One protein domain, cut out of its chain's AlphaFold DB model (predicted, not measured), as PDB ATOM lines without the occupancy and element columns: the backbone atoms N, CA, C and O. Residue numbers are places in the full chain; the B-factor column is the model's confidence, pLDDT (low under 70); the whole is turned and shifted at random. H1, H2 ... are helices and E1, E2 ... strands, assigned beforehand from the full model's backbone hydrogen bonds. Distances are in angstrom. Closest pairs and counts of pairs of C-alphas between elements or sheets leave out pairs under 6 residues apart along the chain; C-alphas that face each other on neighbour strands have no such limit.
ATOM      1  N   SER A  33     185.702 225.143 244.417       79.69
ATOM      2  CA  SER A  33     186.486 225.653 245.516       79.69
ATOM      3  C   SER A  33     185.572 225.566 246.716       79.69
ATOM      4  O   SER A  33     184.825 226.507 246.988       79.69
ATOM      5  N   CYS A  34     185.608 224.421 247.396       90.69
ATOM      6  CA  CYS A  34     184.766 224.185 248.543       90.69
ATOM      7  C   CYS A  34     185.001 225.295 249.562       90.69
ATOM      8  O   CYS A  34     186.135 225.603 249.943       90.69
ATOM      9  N   CYS A  35     183.916 225.894 250.030       92.50
ATOM     10  CA  CYS A  35     183.952 226.774 251.176       92.50
ATOM     11  C   CYS A  35     184.511 226.004 252.375       92.50
ATOM     12  O   CYS A  35     183.875 225.085 252.883       92.50
ATOM     13  N   THR A  36     185.696 226.396 252.833       91.19
ATOM     14  CA  THR A  36     186.325 225.879 254.059       91.19
ATOM     15  C   THR A  36     186.169 226.845 255.232       91.19
ATOM     16  O   THR A  36     186.363 226.466 256.386       91.19
ATOM     17  N   GLN A  37     185.813 228.104 254.954       90.44
ATOM     18  CA  GLN A  37     185.601 229.158 255.944       90.44
ATOM     19  C   GLN A  37     184.449 230.075 255.530       90.44
ATOM     20  O   GLN A  37     184.201 230.288 254.345       90.44
ATOM     21  N   PHE A  38     183.782 230.664 256.522       93.88
ATOM     22  CA  PHE A  38     182.666 231.582 256.312       93.88
ATOM     23  C   PHE A  38     183.063 233.038 256.529       93.88
ATOM     24  O   PHE A  38     183.877 233.371 257.396       93.88
ATOM     25  N   TYR A  39     182.415 233.924 255.779       92.25
ATOM     26  CA  TYR A  39     182.473 235.357 256.003       92.25
ATOM     27  C   TYR A  39     181.873 235.697 257.367       92.25
ATOM     28  O   TYR A  39     180.711 235.406 257.647       92.25
ATOM     29  N   ARG A  40     182.690 236.299 258.234       88.38
ATOM     30  CA  ARG A  40     182.332 236.545 259.640       88.38
ATOM     31  C   ARG A  40     181.626 237.876 259.874       88.38
ATOM     32  O   ARG A  40     181.046 238.072 260.933       88.38
ATOM     33  N   GLN A  41     181.714 238.801 258.921       88.12
ATOM     34  CA  GLN A  41     181.116 240.125 259.058       88.12
ATOM     35  C   GLN A  41     179.644 240.103 258.617       88.12
ATOM     36  O   GLN A  41     179.278 239.303 257.750       88.12
ATOM     37  N   PRO A  42     178.796 240.987 259.169       86.62
ATOM     38  CA  PRO A  42     177.430 241.162 258.689       86.62
ATOM     39  C   PRO A  42     177.402 241.486 257.192       86.62
ATOM     40  O   PRO A  42     178.282 242.185 256.674       86.62
ATOM     41  N   LEU A  43     176.376 241.010 256.483       90.44
ATOM     42  CA  LEU A  43     176.237 241.308 255.061       90.44
ATOM     43  C   LEU A  43     175.807 242.762 254.877       90.44
ATOM     44  O   LEU A  43     174.640 243.113 255.017       90.44
ATOM     45  N   SER A  44     176.769 243.622 254.550       90.69
ATOM     46  CA  SER A  44     176.467 245.017 254.225       90.69
ATOM     47  C   SER A  44     175.630 245.118 252.945       90.69
ATOM     48  O   SER A  44     175.841 244.375 251.983       90.69
ATOM     49  N   SER A  45     174.752 246.119 252.866       90.31
ATOM     50  CA  SER A  45     173.939 246.368 251.666       90.31
ATOM     51  C   SER A  45     174.795 246.629 250.421       90.31
ATOM     52  O   SER A  45     174.379 246.329 249.306       90.31
ATOM     53  N   LYS A  46     176.007 247.179 250.593       90.94
ATOM     54  CA  LYS A  46     176.970 247.373 249.500       90.94
ATOM     55  C   LYS A  46     177.483 246.039 248.960       90.94
ATOM     56  O   LYS A  46     177.644 245.913 247.753       90.94
ATOM     57  N   LEU A  47     177.742 245.058 249.824       90.44
ATOM     58  CA  LEU A  47     178.138 243.716 249.394       90.44
ATOM     59  C   LEU A  47     176.993 243.058 248.623       90.44
ATOM     60  O   LEU A  47     177.214 242.613 247.502       90.44
ATOM     61  N   LEU A  48     175.781 243.084 249.184       90.69
ATOM     62  CA  LEU A  48     174.597 242.457 248.586       90.69
ATOM     63  C   LEU A  48     174.280 242.999 247.185       90.69
ATOM     64  O   LEU A  48     174.013 242.227 246.272       90.69
ATOM     65  N   ARG A  49     174.391 244.317 246.982       92.50
ATOM     66  CA  ARG A  49     174.168 244.955 245.670       92.50
ATOM     67  C   ARG A  49     175.172 244.549 244.585       92.50
ATOM     68  O   ARG A  49     174.893 244.765 243.416       92.50
ATOM     69  N   ASN A  50     176.333 244.014 244.960       93.62
ATOM     70  CA  ASN A  50     177.400 243.646 244.025       93.62
ATOM     71  C   ASN A  50     177.456 242.136 243.736       93.62
ATOM     72  O   ASN A  50     178.411 241.672 243.107       93.62
ATOM     73  N   ILE A  51     176.482 241.362 244.220       94.00
ATOM     74  CA  ILE A  51     176.379 239.934 243.925       94.00
ATOM     75  C   ILE A  51     175.908 239.777 242.478       94.00
ATOM     76  O   ILE A  51     174.852 240.281 242.107       94.00
ATOM     77  N   ILE A  52     176.696 239.072 241.669       96.06
ATOM     78  CA  ILE A  52     176.371 238.756 240.272       96.06
ATOM     79  C   ILE A  52     175.676 237.399 240.185       96.06
ATOM     80  O   ILE A  52     174.766 237.212 239.383       96.06
ATOM     81  N   ARG A  53     176.112 236.440 241.007       93.94
ATOM     82  CA  ARG A  53     175.575 235.079 241.031       93.94
ATOM     83  C   ARG A  53     175.613 234.527 242.448       93.94
ATOM     84  O   ARG A  53     176.525 234.830 243.215       93.94
ATOM     85  N   VAL A  54     174.629 233.699 242.767       92.50
ATOM     86  CA  VAL A  54     174.593 232.903 243.992       92.50
ATOM     87  C   VAL A  54     174.588 231.436 243.601       92.50
ATOM     88  O   VAL A  54     173.851 231.035 242.703       92.50
ATOM     89  N   GLU A  55     175.415 230.651 244.274       92.81
ATOM     90  CA  GLU A  55     175.409 229.196 244.192       92.81
ATOM     91  C   GLU A  55     175.208 228.614 245.584       92.81
ATOM     92  O   GLU A  55     175.626 229.195 246.587       92.81
ATOM     93  N   PHE A  56     174.556 227.463 245.638       92.62
ATOM     94  CA  PHE A  56     174.477 226.671 246.847       92.62
ATOM     95  C   PHE A  56     175.481 225.532 246.752       92.62
ATOM     96  O   PHE A  56     175.485 224.789 245.774       92.62
ATOM     97  N   GLN A  57     176.338 225.431 247.758       91.94
ATOM     98  CA  GLN A  57     177.256 224.325 247.936       91.94
ATOM     99  C   GLN A  57     176.613 223.337 248.903       91.94
ATOM    100  O   GLN A  57     176.425 223.649 250.085       91.94
ATOM    101  N   GLU A  58     176.278 222.158 248.392       91.75
ATOM    102  CA  GLU A  58     175.829 221.042 249.212       91.75
ATOM    103  C   GLU A  58     176.992 220.454 250.016       91.75
ATOM    104  O   GLU A  58     178.164 220.631 249.686       91.75
ATOM    105  N   ALA A  59     176.656 219.778 251.113       92.00
ATOM    106  CA  ALA A  59     177.608 218.959 251.848       92.00
ATOM    107  C   ALA A  59     177.498 217.511 251.341       92.00
ATOM    108  O   ALA A  59     176.948 216.651 252.027       92.00
ATOM    109  N   ASP A  60     177.922 217.283 250.099       86.31
ATOM    110  CA  ASP A  60     177.716 216.049 249.322       86.31
ATOM    111  C   ASP A  60     178.838 215.008 249.478       86.31
ATOM    112  O   ASP A  60     178.752 213.908 248.935       86.31
ATOM    113  N   GLY A  61     179.867 215.325 250.265       81.00
ATOM    114  CA  GLY A  61     181.023 214.461 250.509       81.00
ATOM    115  C   GLY A  61     182.295 214.944 249.819       81.00
ATOM    116  O   GLY A  61     183.373 214.700 250.358       81.00
ATOM    117  N   ASP A  62     182.185 215.705 248.727       85.81
ATOM    118  CA  ASP A  62     183.324 216.420 248.136       85.81
ATOM    119  C   ASP A  62     183.563 217.730 248.894       85.81
ATOM    120  O   ASP A  62     184.682 218.052 249.309       85.81
ATOM    121  N   CYS A  63     182.480 218.459 249.161       90.00
ATOM    122  CA  CYS A  63     182.496 219.565 250.099       90.00
ATOM    123  C   CYS A  63     181.897 219.122 251.441       90.00
ATOM    124  O   CYS A  63     180.795 218.596 251.518       90.00
ATOM    125  N   HIS A  64     182.617 219.357 252.540       90.25
ATOM    126  CA  HIS A  64     182.167 218.936 253.878       90.25
ATOM    127  C   HIS A  64     181.273 219.964 254.585       90.25
ATOM    128  O   HIS A  64     180.721 219.687 255.648       90.25
ATOM    129  N   LEU A  65     181.175 221.176 254.040       91.62
ATOM    130  CA  LEU A  65     180.401 222.268 254.614       91.62
ATOM    131  C   LEU A  65     179.327 222.705 253.632       91.62
ATOM    132  O   LEU A  65     179.608 222.923 252.456       91.62
ATOM    133  N   GLN A  66     178.123 222.920 254.146       94.38
ATOM    134  CA  GLN A  66     177.062 223.563 253.391       94.38
ATOM    135  C   GLN A  66     177.277 225.081 253.398       94.38
ATOM    136  O   GLN A  66     177.555 225.670 254.451       94.38
ATOM    137  N   ALA A  67     177.159 225.727 252.241       95.00
ATOM    138  CA  ALA A  67     177.416 227.160 252.117       95.00
ATOM    139  C   ALA A  67     176.622 227.800 250.976       95.00
ATOM    140  O   ALA A  67     176.352 227.169 249.960       95.00
ATOM    141  N   PHE A  68     176.323 229.092 251.106       94.00
ATOM    142  CA  PHE A  68     175.999 229.926 249.951       94.00
ATOM    143  C   PHE A  68     177.274 230.585 249.433       94.00
ATOM    144  O   PHE A  68     177.969 231.273 250.184       94.00
ATOM    145  N   LEU A  69     177.570 230.411 248.152       93.69
ATOM    146  CA  LEU A  69     178.694 231.045 247.483       93.69
ATOM    147  C   LEU A  69     178.199 232.258 246.697       93.69
ATOM    148  O   LEU A  69     177.491 232.143 245.696       93.69
ATOM    149  N   PHE A  70     178.552 233.445 247.178       94.44
ATOM    150  CA  PHE A  70     178.219 234.704 246.525       94.44
ATOM    151  C   PHE A  70     179.358 235.102 245.603       94.44
ATOM    152  O   PHE A  70     180.448 235.425 246.070       94.44
ATOM    153  N   HIS A  71     179.101 235.117 244.304       93.94
ATOM    154  CA  HIS A  71     180.050 235.560 243.293       93.94
ATOM    155  C   HIS A  71     179.886 237.059 243.054       93.94
ATOM    156  O   HIS A  71     178.842 237.516 242.589       93.94
ATOM    157  N   LEU A  72     180.922 237.828 243.380       91.56
ATOM    158  CA  LEU A  72     181.040 239.250 243.060       91.56
ATOM    159  C   LEU A  72     182.018 239.421 241.892       91.56
ATOM    160  O   LEU A  72     182.785 238.517 241.572       91.56
ATOM    161  N   SER A  73     182.087 240.620 241.308       89.19
ATOM    162  CA  SER A  73     182.916 240.892 240.118       89.19
ATOM    163  C   SER A  73     184.405 240.563 240.269       89.19
ATOM    164  O   SER A  73     185.106 240.436 239.271       89.19
ATOM    165  N   ARG A  74     184.923 240.512 241.503       88.50
ATOM    166  CA  ARG A  74     186.360 240.346 241.787       88.50
ATOM    167  C   ARG A  74     186.691 239.180 242.710       88.50
ATOM    168  O   ARG A  74     187.866 238.879 242.875       88.50
ATOM    169  N   ARG A  75     185.696 238.591 243.373       89.81
ATOM    170  CA  ARG A  75     185.902 237.541 244.375       89.81
ATOM    171  C   ARG A  75     184.604 236.817 244.674       89.81
ATOM    172  O   ARG A  75     183.532 237.398 244.508       89.81
ATOM    173  N   SER A  76     184.728 235.634 245.253       91.94
ATOM    174  CA  SER A  76     183.602 234.915 245.838       91.94
ATOM    175  C   SER A  76     183.642 235.000 247.362       91.94
ATOM    176  O   SER A  76     184.703 235.189 247.964       91.94
ATOM    177  N   VAL A  77     182.474 234.933 247.996       93.44
ATOM    178  CA  VAL A  77     182.320 235.008 249.451       93.44
ATOM    179  C   VAL A  77     181.418 233.866 249.912       93.44
ATOM    180  O   VAL A  77     180.285 233.752 249.457       93.44
ATOM    181  N   CYS A  78     181.922 233.045 250.833       94.88
ATOM    182  CA  CYS A  78     181.200 231.923 251.431       94.88
ATOM    183  C   CYS A  78     180.367 232.383 252.630       94.88
ATOM    184  O   CYS A  78     180.917 232.878 253.619       94.88
ATOM    185  N   ILE A  79     179.052 232.206 252.569       94.81
ATOM    186  CA  ILE A  79     178.105 232.594 253.616       94.81
ATOM    187  C   ILE A  79     177.517 231.342 254.263       94.81
ATOM    188  O   ILE A  79     177.072 230.422 253.579       94.81
ATOM    189  N   HIS A  80     177.506 231.318 255.595       93.81
ATOM    190  CA  HIS A  80     176.873 230.239 256.349       93.81
ATOM    191  C   HIS A  80     175.356 230.212 256.070       93.81
ATOM    192  O   HIS A  80     174.737 231.279 256.126       93.81
ATOM    193  N   PRO A  81     174.723 229.044 255.843       92.19
ATOM    194  CA  PRO A  81     173.293 228.956 255.522       92.19
ATOM    195  C   PRO A  81     172.375 229.610 256.566       92.19
ATOM    196  O   PRO A  81     171.343 230.172 256.226       92.19
ATOM    197  N   GLN A  82     172.785 229.601 257.837       90.12
ATOM    198  CA  GLN A  82     172.055 230.217 258.959       90.12
ATOM    199  C   GLN A  82     172.451 231.682 259.232       90.12
ATOM    200  O   GLN A  82     172.239 232.198 260.333       90.12
ATOM    201  N   ASN A  83     173.100 232.368 258.287       88.88
ATOM    202  CA  ASN A  83     173.422 233.782 258.465       88.88
ATOM    203  C   ASN A  83     172.124 234.603 258.531       88.88
ATOM    204  O   ASN A  83     171.376 234.664 257.561       88.88
ATOM    205  N   ARG A  84     171.884 235.282 259.661       86.69
ATOM    206  CA  ARG A  84     170.656 236.066 259.908       86.69
ATOM    207  C   ARG A  84     170.410 237.193 258.903       86.69
ATOM    208  O   ARG A  84     169.298 237.688 258.812       86.69
TER     209      ARG A  84
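What this domain is: This is residues 33 to 84 of the 88 residues of the protein "C-C motif chemokine 27" of Neophocaena asiaeorientalis asiaeorientalis (UniProt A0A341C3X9). A small three-stranded antiparallel sheet, E1, E2 and E3 side by side, has a one-turn helix, H1, near one end of its long direction and the loop of residues 58 to 66 at the other. The long opening stretch, residues 33 to 44, runs past the E3 side of the sheet before it reaches H1. The printed part has 52 residues, with one named helix and three named strands in the order H1, E1, E2, E3; the sheet order is E1, E2, E3. The class is mostly strand, though under half of the residues are in named elements. The whole is compact, with a radius of gyration of the C-alphas of 10.8 A, and only just elongated, with spans of 33 by 22 by 13 A.

How they stand to each other: E2, residues 67 to 72, is the inner strand of the sheet. E1, residues 51 to 57, is an edge strand and forms a hairpin with E2, antiparallel at 157 degrees between their directions. The C-alphas of Phe 56 and Phe 68 face each other at 4.7 A, and N 55 and O 69 are within hydrogen-bond range at 2.9 A, as are N 71 and O 53 at 2.8 A. E3, residues 76 to 79, is the other edge strand and forms a hairpin with E2, antiparallel at 149 degrees. The C-alphas of His 71 and Ser 76 face each other at 4.4 A; N 70 and O 77 are 2.9 A apart, and N 79 and O 68 are 2.8 A apart, both within hydrogen-bond range. E1, E2 and E3 form a meander, each strand the antiparallel neighbour of the one before. H1, residues 45 to 48, is only just on the sheet, with 5 pairs of C-alphas within 10 A, and only grazes it with residues 47 to 48. H1 is too short for a pair of O i and N i+4, and its 1 pair of O i and N i+3 is not within range.

Where its parts are: E1 is 16.1 A long, from C-alpha 51 at (176.379, 239.934, 243.925) to C-alpha 57. E2 is 15.5 A long and E3 9.8 A, ending with C-alpha 79 at (178.105, 232.594, 253.616). H1 is 5.0 A long and begins with C-alpha 45 at (173.939, 246.368, 251.666).

The domain as a whole: The two C-alphas farthest apart are those of Lys 46 and Gly 61, at 33.2 A. The links H1 to E1 and E2 to E3 are tight, and E1 to E2, with 9 residues between them, is short. The printed part has no cut. Its mean pLDDT is 91.1, and no printed residue is under 70.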